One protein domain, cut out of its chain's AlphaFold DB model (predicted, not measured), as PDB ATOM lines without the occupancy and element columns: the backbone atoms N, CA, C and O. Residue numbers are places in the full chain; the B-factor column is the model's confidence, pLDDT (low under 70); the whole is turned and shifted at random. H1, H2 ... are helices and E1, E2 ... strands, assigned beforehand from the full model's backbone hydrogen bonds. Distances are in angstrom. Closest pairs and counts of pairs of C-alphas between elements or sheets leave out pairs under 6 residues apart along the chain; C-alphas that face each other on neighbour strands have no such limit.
ATOM      1  N   TYR A 169      22.471  53.878   3.139       47.47
ATOM      2  CA  TYR A 169      23.199  52.623   3.176       47.47
ATOM      3  C   TYR A 169      22.435  51.517   2.434       47.47
ATOM      4  O   TYR A 169      21.230  51.319   2.610       47.47
ATOM      5  N   LEU A 170      23.164  50.747   1.625       46.53
ATOM      6  CA  LEU A 170      22.695  49.481   1.068       46.53
ATOM      7  C   LEU A 170      22.865  48.383   2.122       46.53
ATOM      8  O   LEU A 170      23.969  48.163   2.627       46.53
ATOM      9  N   HIS A 171      21.793  47.656   2.439       43.12
ATOM     10  CA  HIS A 171      21.890  46.470   3.287       43.12
ATOM     11  C   HIS A 171      22.492  45.306   2.484       43.12
ATOM     12  O   HIS A 171      21.783  44.476   1.923       43.12
ATOM     13  N   ILE A 172      23.825  45.278   2.408       52.91
ATOM     14  CA  ILE A 172      24.606  44.190   1.810       52.91
ATOM     15  C   ILE A 172      24.273  42.897   2.571       52.91
ATOM     16  O   ILE A 172      24.588  42.795   3.760       52.91
ATOM     17  N   ASN A 173      23.627  41.941   1.899       51.41
ATOM     18  CA  ASN A 173      23.328  40.606   2.421       51.41
ATOM     19  C   ASN A 173      24.630  39.905   2.872       51.41
ATOM     20  O   ASN A 173      25.681  40.115   2.267       51.41
ATOM     21  N   THR A 174      24.612  39.144   3.966       52.44
ATOM     22  CA  THR A 174      25.860  38.814   4.691       52.44
ATOM     23  C   THR A 174      26.705  37.708   4.076       52.44
ATOM     24  O   THR A 174      27.912  37.702   4.302       52.44
ATOM     25  N   ASP A 175      26.096  36.784   3.332       55.62
ATOM     26  CA  ASP A 175      26.744  35.514   2.971       55.62
ATOM     27  C   ASP A 175      26.571  35.113   1.485       55.62
ATOM     28  O   ASP A 175      27.221  34.175   1.020       55.62
ATOM     29  N   SER A 176      25.743  35.831   0.713       74.69
ATOM     30  CA  SER A 176      25.475  35.561  -0.711       74.69
ATOM     31  C   SER A 176      26.258  36.485  -1.654       74.69
ATOM     32  O   SER A 176      26.668  37.580  -1.274       74.69
ATOM     33  N   TRP A 177      26.403  36.082  -2.921       82.06
ATOM     34  CA  TRP A 177      26.794  37.003  -3.996       82.06
ATOM     35  C   TRP A 177      25.715  38.073  -4.207       82.06
ATOM     36  O   TRP A 177      24.521  37.791  -4.081       82.06
ATOM     37  N   ILE A 178      26.130  39.302  -4.518       82.19
ATOM     38  CA  ILE A 178      25.247  40.457  -4.706       82.19
ATOM     39  C   ILE A 178      25.668  41.204  -5.966       82.19
ATOM     40  O   ILE A 178      26.812  41.644  -6.083       82.19
ATOM     41  N   LEU A 179      24.715  41.408  -6.875       83.19
ATOM     42  CA  LEU A 179      24.861  42.352  -7.975       83.19
ATOM     43  C   LEU A 179      24.748  43.781  -7.423       83.19
ATOM     44  O   LEU A 179      23.732  44.154  -6.839       83.19
ATOM     45  N   SER A 180      25.809  44.560  -7.585       82.25
ATOM     46  CA  SER A 180      25.947  45.943  -7.122       82.25
ATOM     47  C   SER A 180      26.415  46.846  -8.264       82.25
ATOM     48  O   SER A 180      26.688  46.383  -9.371       82.25
ATOM     49  N   GLN A 181      26.520  48.147  -7.990       81.50
ATOM     50  CA  GLN A 181      27.075  49.135  -8.912       81.50
ATOM     51  C   GLN A 181      28.467  49.578  -8.446       81.50
ATOM     52  O   GLN A 181      28.636  50.010  -7.304       81.50
ATOM     53  N   ARG A 182      29.458  49.475  -9.336       86.12
ATOM     54  CA  ARG A 182      30.791  50.066  -9.201       86.12
ATOM     55  C   ARG A 182      30.758  51.457  -9.819       86.12
ATOM     56  O   ARG A 182      30.445  51.592 -10.997       86.12
ATOM     57  N   LEU A 183      31.129  52.471  -9.041       84.25
ATOM     58  CA  LEU A 183      31.462  53.784  -9.582       84.25
ATOM     59  C   LEU A 183      32.924  53.744 -10.041       84.25
ATOM     60  O   LEU A 183      33.814  53.531  -9.216       84.25
ATOM     61  N   LEU A 184      33.156  53.931 -11.335       83.00
ATOM     62  CA  LEU A 184      34.476  54.222 -11.877       83.00
ATOM     63  C   LEU A 184      34.607  55.735 -12.024       83.00
ATOM     64  O   LEU A 184      33.671  56.419 -12.432       83.00
ATOM     65  N   LEU A 185      35.766  56.256 -11.656       80.81
ATOM     66  CA  LEU A 185      36.119  57.658 -11.813       80.81
ATOM     67  C   LEU A 185      37.061  57.733 -13.020       80.81
ATOM     68  O   LEU A 185      38.061  57.019 -13.043       80.81
ATOM     69  N   ASP A 186      36.731  58.550 -14.026       78.69
ATOM     70  CA  ASP A 186      37.660  58.844 -15.135       78.69
ATOM     71  C   ASP A 186      38.875  59.615 -14.590       78.69
ATOM     72  O   ASP A 186      38.805  60.118 -13.474       78.69
ATOM     73  N   LYS A 187      39.963  59.777 -15.359       74.62
ATOM     74  CA  LYS A 187      41.199  60.491 -14.950       74.62
ATOM     75  C   LYS A 187      40.956  61.740 -14.081       74.62
ATOM     76  O   LYS A 187      40.037  62.508 -14.374       74.62
ATOM     77  N   ILE A 188      41.834  61.973 -13.097       70.25
ATOM     78  CA  ILE A 188      41.844  63.096 -12.125       70.25
ATOM     79  C   ILE A 188      41.358  64.444 -12.689       70.25
ATOM     80  O   ILE A 188      40.555  65.117 -12.046       70.25
ATOM     81  N   GLU A 189      41.808  64.828 -13.886       68.75
ATOM     82  CA  GLU A 189      41.450  66.085 -14.570       68.75
ATOM     83  C   GLU A 189      39.943  66.246 -14.844       68.75
ATOM     84  O   GLU A 189      39.446  67.352 -15.062       68.75
ATOM     85  N   THR A 190      39.194  65.144 -14.860       69.94
ATOM     86  CA  THR A 190      37.778  65.109 -15.220       69.94
ATOM     87  C   THR A 190      36.892  64.844 -14.006       69.94
ATOM     88  O   THR A 190      37.163  64.007 -13.152       69.94
ATOM     89  N   THR A 191      35.740  65.506 -13.946       68.38
ATOM     90  CA  THR A 191      34.699  65.237 -12.935       68.38
ATOM     91  C   THR A 191      33.749  64.107 -13.345       68.38
ATOM     92  O   THR A 191      32.710  63.908 -12.714       68.38
ATOM     93  N   LYS A 192      34.082  63.370 -14.412       75.88
ATOM     94  CA  LYS A 192      33.260  62.285 -14.941       75.88
ATOM     95  C   LYS A 192      33.391  61.036 -14.075       75.88
ATOM     96  O   LYS A 192      34.471  60.674 -13.614       75.88
ATOM     97  N   ALA A 193      32.257  60.375 -13.886       78.31
ATOM     98  CA  ALA A 193      32.182  59.074 -13.259       78.31
ATOM     99  C   ALA A 193      31.240  58.189 -14.075       78.31
ATOM    100  O   ALA A 193      30.108  58.585 -14.373       78.31
ATOM    101  N   THR A 194      31.706  57.003 -14.438       83.38
ATOM    102  CA  THR A 194      30.911  55.966 -15.095       83.38
ATOM    103  C   THR A 194      30.427  54.964 -14.047       83.38
ATOM    104  O   THR A 194      30.948  54.881 -12.934       83.38
ATOM    105  N   THR A 195      29.348  54.244 -14.345       80.81
ATOM    106  CA  THR A 195      28.786  53.242 -13.432       80.81
ATOM    107  C   THR A 195      28.666  51.917 -14.155       80.81
ATOM    108  O   THR A 195      28.018  51.835 -15.194       80.81
ATOM    109  N   GLU A 196      29.257  50.883 -13.572       82.25
ATOM    110  CA  GLU A 196      29.266  49.524 -14.107       82.25
ATOM    111  C   GLU A 196      28.648  48.549 -13.106       82.25
ATOM    112  O   GLU A 196      28.608  48.805 -11.899       82.25
ATOM    113  N   SER A 197      28.170  47.405 -13.586       83.88
ATOM    114  CA  SER A 197      27.763  46.303 -12.717       83.88
ATOM    115  C   SER A 197      28.985  45.600 -12.120       83.88
ATOM    116  O   SER A 197      29.998  45.390 -12.781       83.88
ATOM    117  N   ILE A 198      28.882  45.197 -10.855       84.44
ATOM    118  CA  ILE A 198      29.894  44.387 -10.173       84.44
ATOM    119  C   ILE A 198      29.204  43.315  -9.327       84.44
ATOM    120  O   ILE A 198      28.219  43.597  -8.646       84.44
ATOM    121  N   ILE A 199      29.710  42.082  -9.361       87.44
ATOM    122  CA  ILE A 199      29.214  40.988  -8.520       87.44
ATOM    123  C   ILE A 199      30.184  40.828  -7.350       87.44
ATOM    124  O   ILE A 199      31.353  40.500  -7.549       87.44
ATOM    125  N   ILE A 200      29.708  41.083  -6.131       87.94
ATOM    126  CA  ILE A 200      30.535  41.069  -4.916       87.94
ATOM    127  C   ILE A 200      29.967  40.140  -3.848       87.94
ATOM    128  O   ILE A 200      28.753  39.973  -3.730       87.94
ATOM    129  N   LYS A 201      30.853  39.575  -3.032       88.44
ATOM    130  CA  LYS A 201      30.534  38.872  -1.786       88.44
ATOM    131  C   LYS A 201      31.414  39.461  -0.687       88.44
ATOM    132  O   LYS A 201      32.626  39.535  -0.858       88.44
ATOM    133  N   VAL A 202      30.822  39.904   0.421       88.19
ATOM    134  CA  VAL A 202      31.556  40.514   1.545       88.19
ATOM    135  C   VAL A 202      31.335  39.668   2.789       88.19
ATOM    136  O   VAL A 202      30.227  39.642   3.321       88.19
ATOM    137  N   ASN A 203      32.383  38.996   3.262       87.12
ATOM    138  CA  ASN A 203      32.308  38.143   4.440       87.12
ATOM    139  C   ASN A 203      32.363  38.997   5.715       87.12
ATOM    140  O   ASN A 203      33.432  39.268   6.259       87.12
ATOM    141  N   LYS A 204      31.201  39.418   6.228       83.94
ATOM    142  CA  LYS A 204      31.146  40.243   7.452       83.94
ATOM    143  C   LYS A 204      31.580  39.505   8.726       83.94
ATOM    144  O   LYS A 204      31.761  40.152   9.754       83.94
ATOM    145  N   ARG A 205      31.732  38.178   8.672       86.00
ATOM    146  CA  ARG A 205      32.235  37.353   9.784       86.00
ATOM    147  C   ARG A 205      33.766  37.400   9.870       86.00
ATOM    148  O   ARG A 205      34.327  37.137  10.926       86.00
ATOM    149  N   GLU A 206      34.428  37.760   8.773       87.19
ATOM    150  CA  GLU A 206      35.880  37.765   8.618       87.19
ATOM    151  C   GLU A 206      36.397  39.207   8.561       87.19
ATOM    152  O   GLU A 206      36.439  39.863   7.515       87.19
ATOM    153  N   VAL A 207      36.749  39.724   9.738       90.19
ATOM    154  CA  VAL A 207      37.339  41.056   9.900       90.19
ATOM    155  C   VAL A 207      38.850  40.953   9.712       90.19
ATOM    156  O   VAL A 207      39.548  40.425  10.570       90.19
ATOM    157  N   ILE A 208      39.357  41.514   8.614       91.31
ATOM    158  CA  ILE A 208      40.799  41.632   8.336       91.31
ATOM    159  C   ILE A 208      41.431  42.726   9.213       91.31
ATOM    160  O   ILE A 208      42.602  42.650   9.572       91.31
ATOM    161  N   GLY A 209      40.669  43.760   9.581       89.25
ATOM    162  CA  GLY A 209      41.152  44.800  10.489       89.25
ATOM    163  C   GLY A 209      40.113  45.869  10.813       89.25
ATOM    164  O   GLY A 209      39.087  45.999  10.145       89.25
ATOM    165  N   SER A 210      40.371  46.679  11.838       90.38
ATOM    166  CA  SER A 210      39.461  47.744  12.268       90.38
ATOM    167  C   SER A 210      40.237  49.019  12.583       90.38
ATOM    168  O   SER A 210      41.122  49.011  13.431       90.38
ATOM    169  N   GLY A 211      39.905  50.116  11.903       86.81
ATOM    170  CA  GLY A 211      40.390  51.460  12.231       86.81
ATOM    171  C   GLY A 211      39.337  52.253  13.009       86.81
ATOM    172  O   GLY A 211      38.224  51.770  13.228       86.81
ATOM    173  N   GLY A 212      39.641  53.499  13.384       85.19
ATOM    174  CA  GLY A 212      38.707  54.352  14.136       85.19
ATOM    175  C   GLY A 212      37.332  54.486  13.465       85.19
ATOM    176  O   GLY A 212      36.316  54.155  14.067       85.19
ATOM    177  N   MET A 213      37.300  54.873  12.183       80.56
ATOM    178  CA  MET A 213      36.053  55.133  11.439       80.56
ATOM    179  C   MET A 213      35.505  53.939  10.634       80.56
ATOM    180  O   MET A 213      34.339  53.955  10.234       80.56
ATOM    181  N   ARG A 214      36.332  52.935  10.316       85.75
ATOM    182  CA  ARG A 214      36.017  51.894   9.317       85.75
ATOM    183  C   ARG A 214      36.415  50.502   9.804       85.75
ATOM    184  O   ARG A 214      37.483  50.339  10.390       85.75
ATOM    185  N   THR A 215      35.589  49.503   9.509       86.56
ATOM    186  CA  THR A 215      35.937  48.081   9.639       86.56
ATOM    187  C   THR A 215      36.220  47.506   8.256       86.56
ATOM    188  O   THR A 215      35.577  47.869   7.271       86.56
ATOM    189  N   THR A 216      37.219  46.639   8.192       91.19
ATOM    190  CA  THR A 216      37.787  46.071   6.975       91.19
ATOM    191  C   THR A 216      37.483  44.580   6.957       91.19
ATOM    192  O   THR A 216      37.924  43.857   7.847       91.19
ATOM    193  N   TYR A 217      36.720  44.134   5.964       89.75
ATOM    194  CA  TYR A 217      36.254  42.754   5.826       89.75
ATOM    195  C   TYR A 217      36.888  42.077   4.613       89.75
ATOM    196  O   TYR A 217      37.178  42.745   3.612       89.75
ATOM    197  N   ALA A 218      37.031  40.754   4.675       89.56
ATOM    198  CA  ALA A 218      37.342  39.960   3.495       89.56
ATOM    199  C   ALA A 218      36.209  40.068   2.466       89.56
ATOM    200  O   ALA A 218      35.018  40.029   2.799       89.56
ATOM    201  N   ALA A 219      36.577  40.236   1.201       90.19
ATOM    202  CA  ALA A 219      35.634  40.334   0.103       90.19
ATOM    203  C   ALA A 219      36.129  39.554  -1.111       90.19
ATOM    204  O   ALA A 219      37.317  39.296  -1.281       90.19
ATOM    205  N   GLN A 220      35.197  39.190  -1.979       90.44
ATOM    206  CA  GLN A 220      35.481  38.551  -3.251       90.44
ATOM    207  C   GLN A 220      34.681  39.261  -4.334       90.44
ATOM    208  O   GLN A 220      33.514  39.613  -4.133       90.44
ATOM    209  N   VAL A 221      35.320  39.485  -5.475       88.44
ATOM    210  CA  VAL A 221      34.705  40.053  -6.674       88.44
ATOM    211  C   VAL A 221      34.676  38.962  -7.729       88.44
ATOM    212  O   VAL A 221      35.694  38.323  -7.983       88.44
ATOM    213  N   LYS A 222      33.510  38.755  -8.335       86.62
ATOM    214  CA  LYS A 222      33.329  37.841  -9.458       86.62
ATOM    215  C   LYS A 222      33.236  38.654 -10.746       86.62
ATOM    216  O   LYS A 222      32.321  39.461 -10.913       86.62
ATOM    217  N   THR A 223      34.178  38.419 -11.648       85.12
ATOM    218  CA  THR A 223      34.201  38.959 -13.012       85.12
ATOM    219  C   THR A 223      33.984  37.825 -14.002       85.12
ATOM    220  O   THR A 223      34.565  36.753 -13.852       85.12
ATOM    221  N   ILE A 224      33.147  38.058 -15.010       80.62
ATOM    222  CA  ILE A 224      32.883  37.101 -16.088       80.62
ATOM    223  C   ILE A 224      33.599  37.634 -17.327       80.62
ATOM    224  O   ILE A 224      33.379  38.781 -17.720       80.62
ATOM    225  N   SER A 225      34.493  36.846 -17.916       77.62
ATOM    226  CA  SER A 225      35.285  37.248 -19.083       77.62
ATOM    227  C   SER A 225      35.452  36.053 -20.008       77.62
ATOM    228  O   SER A 225      35.962  35.024 -19.581       77.62
ATOM    229  N   HIS A 226      34.993  36.180 -21.258       73.69
ATOM    230  CA  HIS A 226      35.005  35.097 -22.256       73.69
ATOM    231  C   HIS A 226      34.483  33.758 -21.697       73.69
ATOM    232  O   HIS A 226      35.154  32.738 -21.782       73.69
ATOM    233  N   GLU A 227      33.302  33.795 -21.069       75.44
ATOM    234  CA  GLU A 227      32.618  32.649 -20.431       75.44
ATOM    235  C   GLU A 227      33.331  32.034 -19.206       75.44
ATOM    236  O   GLU A 227      32.743  31.214 -18.503       75.44
ATOM    237  N   VAL A 228      34.541  32.490 -18.866       72.00
ATOM    238  CA  VAL A 228      35.265  32.082 -17.656       72.00
ATOM    239  C   VAL A 228      34.882  32.981 -16.478       72.00
ATOM    240  O   VAL A 228      34.901  34.213 -16.563       72.00
ATOM    241  N   GLU A 229      34.553  32.358 -15.347       83.56
ATOM    242  CA  GLU A 229      34.309  33.053 -14.083       83.56
ATOM    243  C   GLU A 229      35.611  33.195 -13.290       83.56
ATOM    244  O   GLU A 229      36.162  32.215 -12.791       83.56
ATOM    245  N   ILE A 230      36.090  34.428 -13.137       85.62
ATOM    246  CA  ILE A 230      37.277  34.744 -12.340       85.62
ATOM    247  C   ILE A 230      36.812  35.314 -10.998       85.62
ATOM    248  O   ILE A 230      36.077  36.305 -10.950       85.62
ATOM    249  N   ILE A 231      37.231  34.675  -9.903       88.50
ATOM    250  CA  ILE A 231      36.991  35.142  -8.535       88.50
ATOM    251  C   ILE A 231      38.287  35.742  -7.998       88.50
ATOM    252  O   ILE A 231      39.260  35.029  -7.762       88.50
ATOM    253  N   THR A 232      38.276  37.050  -7.764       91.00
ATOM    254  CA  THR A 232      39.425  37.792  -7.233       91.00
ATOM    255  C   THR A 232      39.179  38.149  -5.773       91.00
ATOM    256  O   THR A 232      38.115  38.668  -5.420       91.00
ATOM    257  N   ASN A 233      40.168  37.899  -4.914       91.56
ATOM    258  CA  ASN A 233      40.118  38.312  -3.513       91.56
ATOM    259  C   ASN A 233      40.329  39.830  -3.399       91.56
ATOM    260  O   ASN A 233      41.234  40.399  -4.005       91.56
ATOM    261  N   TYR A 234      39.476  40.475  -2.613       91.62
ATOM    262  CA  TYR A 234      39.409  41.919  -2.407       91.62
ATOM    263  C   TYR A 234      39.180  42.229  -0.924       91.62
ATOM    264  O   TYR A 234      38.975  41.352  -0.087       91.62
ATOM    265  N   VAL A 235      39.189  43.517  -0.589       89.69
ATOM    266  CA  VAL A 235      39.019  43.998   0.781       89.69
ATOM    267  C   VAL A 235      37.928  45.067   0.824       89.69
ATOM    268  O   VAL A 235      38.041  46.107   0.175       89.69
ATOM    269  N   ALA A 236      36.874  44.838   1.610       89.12
ATOM    270  CA  ALA A 236      35.758  45.773   1.756       89.12
ATOM    271  C   ALA A 236      35.921  46.641   3.014       89.12
ATOM    272  O   ALA A 236      35.797  46.158   4.139       89.12
ATOM    273  N   LYS A 237      36.159  47.946   2.832       88.62
ATOM    274  CA  LYS A 237      36.229  48.935   3.923       88.62
ATOM    275  C   LYS A 237      34.865  49.600   4.125       88.62
ATOM    276  O   LYS A 237      34.457  50.436   3.320       88.62
ATOM    277  N   VAL A 238      34.173  49.259   5.210       85.06
ATOM    278  CA  VAL A 238      32.827  49.759   5.546       85.06
ATOM    279  C   VAL A 238      32.909  50.727   6.728       85.06
ATOM    280  O   VAL A 238      33.621  50.474   7.698       85.06
ATOM    281  N   MET A 239      32.191  51.848   6.661       82.94
ATOM    282  CA  MET A 239      32.129  52.834   7.750       82.94
ATOM    283  C   MET A 239      31.342  52.272   8.941       82.94
ATOM    284  O   MET A 239      30.267  51.706   8.745       82.94
ATOM    285  N   LYS A 240      31.863  52.447  10.163       81.75
ATOM    286  CA  LYS A 240      31.215  51.977  11.402       81.75
ATOM    287  C   LYS A 240      29.926  52.738  11.704       81.75
ATOM    288  O   LYS A 240      28.928  52.125  12.060       81.75
ATOM    289  N   ASP A 241      29.956  54.057  11.539       78.31
ATOM    290  CA  ASP A 241      28.774  54.899  11.682       78.31
ATOM    291  C   ASP A 241      28.043  55.038  10.338       78.31
ATOM    292  O   ASP A 241      28.642  55.332   9.301       78.31
ATOM    293  N   ILE A 242      26.732  54.822  10.390       68.12
ATOM    294  CA  ILE A 242      25.786  54.894   9.279       68.12
ATOM    295  C   ILE A 242      25.456  56.356   8.936       68.12
ATOM    296  O   ILE A 242      25.275  56.675   7.762       68.12
ATOM    297  N   GLN A 243      25.428  57.265   9.919       68.94
ATOM    298  CA  GLN A 243      25.096  58.682   9.689       68.94
ATOM    299  C   GLN A 243      26.159  59.400   8.846       68.94
ATOM    300  O   GLN A 243      25.856  60.331   8.103       68.94
ATOM    301  N   HIS A 244      27.401  58.917   8.901       65.69
ATOM    302  CA  HIS A 244      28.525  59.448   8.135       65.69
ATOM    303  C   HIS A 244      28.694  58.791   6.746       65.69
ATOM    304  O   HIS A 244      29.587  59.183   5.990       65.69
ATOM    305  N   GLN A 245      27.852  57.816   6.368       68.50
ATOM    306  CA  GLN A 245      27.883  57.194   5.036       68.50
ATOM    307  C   GLN A 245      27.279  58.135   3.983       68.50
ATOM    308  O   GLN A 245      26.078  58.142   3.726       68.50
ATOM    309  N   SER A 246      28.137  58.942   3.357       75.25
ATOM    310  CA  SER A 246      27.781  59.820   2.241       75.25
ATOM    311  C   SER A 246      28.580  59.460   0.994       75.25
ATOM    312  O   SER A 246      29.810  59.410   1.033       75.25
ATOM    313  N   LEU A 247      27.892  59.277  -0.138       76.56
ATOM    314  CA  LEU A 247      28.522  58.999  -1.434       76.56
ATOM    315  C   LEU A 247      29.567  60.066  -1.808       76.56
ATOM    316  O   LEU A 247      30.623  59.726  -2.334       76.56
ATOM    317  N   LYS A 248      29.323  61.339  -1.456       78.00
ATOM    318  CA  LYS A 248      30.280  62.440  -1.663       78.00
ATOM    319  C   LYS A 248      31.582  62.216  -0.887       78.00
ATOM    320  O   LYS A 248      32.660  62.440  -1.429       78.00
ATOM    321  N   LEU A 249      31.489  61.751   0.361       76.88
ATOM    322  CA  LEU A 249      32.658  61.456   1.192       76.88
ATOM    323  C   LEU A 249      33.417  60.231   0.663       76.88
ATOM    324  O   LEU A 249      34.644  60.248   0.637       76.88
ATOM    325  N   HIS A 250      32.709  59.199   0.197       80.69
ATOM    326  CA  HIS A 250      33.336  58.042  -0.444       80.69
ATOM    327  C   HIS A 250      34.067  58.430  -1.738       80.69
ATOM    328  O   HIS A 250      35.254  58.139  -1.852       80.69
ATOM    329  N   GLY A 251      33.422  59.166  -2.651       80.56
ATOM    330  CA  GLY A 251      34.046  59.635  -3.894       80.56
ATOM    331  C   GLY A 251      35.271  60.526  -3.664       80.56
ATOM    332  O   GLY A 251      36.298  60.325  -4.305       80.56
ATOM    333  N   ALA A 252      35.208  61.450  -2.697       80.69
ATOM    334  CA  ALA A 252      36.349  62.291  -2.326       80.69
ATOM    335  C   ALA A 252      37.532  61.476  -1.765       80.69
ATOM    336  O   ALA A 252      38.677  61.737  -2.123       80.69
ATOM    337  N   ASN A 253      37.268  60.455  -0.936       81.81
ATOM    338  CA  ASN A 253      38.315  59.542  -0.461       81.81
ATOM    339  C   ASN A 253      38.940  58.747  -1.623       81.81
ATOM    340  O   ASN A 253      40.155  58.585  -1.649       81.81
ATOM    341  N   THR A 254      38.142  58.265  -2.583       83.12
ATOM    342  CA  THR A 254      38.670  57.533  -3.748       83.12
ATOM    343  C   THR A 254      39.540  58.432  -4.629       83.12
ATOM    344  O   THR A 254      40.655  58.038  -4.958       83.12
ATOM    345  N   ARG A 255      39.092  59.664  -4.922       81.50
ATOM    346  CA  ARG A 255      39.887  60.671  -5.652       81.50
ATOM    347  C   ARG A 255      41.210  61.003  -4.963       81.50
ATOM    348  O   ARG A 255      42.217  61.172  -5.635       81.50
ATOM    349  N   MET A 256      41.221  61.070  -3.632       86.31
ATOM    350  CA  MET A 256      42.450  61.280  -2.863       86.31
ATOM    351  C   MET A 256      43.438  60.117  -3.047       86.31
ATOM    352  O   MET A 256      44.612  60.367  -3.288       86.31
ATOM    353  N   TYR A 257      42.981  58.859  -2.982       84.38
ATOM    354  CA  TYR A 257      43.856  57.702  -3.222       84.38
ATOM    355  C   TYR A 257      44.395  57.650  -4.658       84.38
ATOM    356  O   TYR A 257      45.552  57.293  -4.846       84.38
ATOM    357  N   GLU A 258      43.587  58.026  -5.647       82.12
ATOM    358  CA  GLU A 258      44.008  58.142  -7.049       82.12
ATOM    359  C   GLU A 258      45.079  59.230  -7.230       82.12
ATOM    360  O   GLU A 258      46.114  58.973  -7.836       82.12
ATOM    361  N   ALA A 259      44.891  60.409  -6.627       83.62
ATOM    362  CA  ALA A 259      45.892  61.476  -6.640       83.62
ATOM    363  C   ALA A 259      47.199  61.069  -5.940       83.62
ATOM    364  O   ALA A 259      48.278  61.338  -6.458       83.62
ATOM    365  N   CYS A 260      47.121  60.369  -4.804       83.38
ATOM    366  CA  CYS A 260      48.306  59.804  -4.158       83.38
ATOM    367  C   CYS A 260      48.999  58.741  -5.022       83.38
ATOM    368  O   CYS A 260      50.218  58.647  -4.964       83.38
ATOM    369  N   ALA A 261      48.260  57.948  -5.804       82.75
ATOM    370  CA  ALA A 261      48.852  56.959  -6.703       82.75
ATOM    371  C   ALA A 261      49.624  57.626  -7.851       82.75
ATOM    372  O   ALA A 261      50.749  57.224  -8.113       82.75
ATOM    373  N   VAL A 262      49.074  58.685  -8.460       83.81
ATOM    374  CA  VAL A 262      49.773  59.461  -9.503       83.81
ATOM    375  C   VAL A 262      51.025  60.149  -8.944       83.81
ATOM    376  O   VAL A 262      52.088  60.047  -9.540       83.81
ATOM    377  N   LEU A 263      50.952  60.755  -7.754       86.06
ATOM    378  CA  LEU A 263      52.129  61.346  -7.094       86.06
ATOM    379  C   LEU A 263      53.224  60.320  -6.741       86.06
ATOM    380  O   LEU A 263      54.375  60.703  -6.570       86.06
ATOM    381  N   LEU A 264      52.872  59.038  -6.597       88.44
ATOM    382  CA  LEU A 264      53.822  57.937  -6.386       88.44
ATOM    383  C   LEU A 264      54.343  57.328  -7.699       88.44
ATOM    384  O   LEU A 264      55.264  56.526  -7.647       88.44
ATOM    385  N   GLU A 265      53.755  57.673  -8.847       85.25
ATOM    386  CA  GLU A 265      54.233  57.286 -10.184       85.25
ATOM    387  C   GLU A 265      55.236  58.317 -10.746       85.25
ATOM    388  O   GLU A 265      56.035  57.997 -11.621       85.25
ATOM    389  N   GLU A 266      55.236  59.543 -10.206       80.12
ATOM    390  CA  GLU A 266      56.212  60.606 -10.504       80.12
ATOM    391  C   GLU A 266      57.542  60.491  -9.714       80.12
ATOM    392  O   GLU A 266      58.443  61.301  -9.945       80.12
ATOM    393  N   TYR A 267      57.670  59.520  -8.795       67.12
ATOM    394  CA  TYR A 267      58.811  59.324  -7.876       67.12
ATOM    395  C   TYR A 267      59.545  57.989  -8.085       67.12
ATOM    396  O   TYR A 267      60.797  58.017  -8.023       67.12
TER     397      TYR A 267
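What this domain is: This is residues 169 to 267 of the 267 residues of the protein "Eukaryotic elongation factor-2 kinase" of Puccinia graminis f. sp. tritici (UniProt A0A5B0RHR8). A strongly twisted sheet of four strands, a meander with each strand the antiparallel neighbour of the one before, makes the body, and helix H1 only grazes it, mostly at E1. The printed part has 99 residues, with E1, E2, E3, E4 in sheet order, then H1; the class is mixed. It is only just compact, close to loose, with radius of gyration of the C-alphas 15.1 A and spans 40 by 39 by 26 A.

Where its parts are: E1, residues 178 to 185, 21.6 A, begins at C-alpha 178 (25.247, 40.457, -4.706). E2, residues 193 to 210, 28.9 A, bends by 108 degrees at residue 205. E3, residues 214 to 225, is 32.0 A; E4, residues 228 to 239, 33.0 A. H1, residues 247 to 265, 27.2 A, ends at C-alpha 265 (54.233, 57.286, -10.184).

How they stand to each other: Within hydrogen-bond range are N 180 and O 198, 2.8 A, in hairpin E1 and E2; N 201 and O 220, 2.9 A, in E2 and E3, also a hairpin; N 219 and O 234, 2.9 A, in hairpin E3 and E4. H1 grazes the sheet with residues 250 to 258; its closest C-alphas to E1 are Arg 255 and Leu 185, 7.8 A. In H1 every O i to N i+4 pair is within range.

The domain as a whole: The farthest C-alphas, Ser 176 and Tyr 267, are 41.6 A apart. The printed part has no cut and no long link. The model's pLDDT is under 70 at residues 169 to 175, 189 to 191, 242 to 245 and 267.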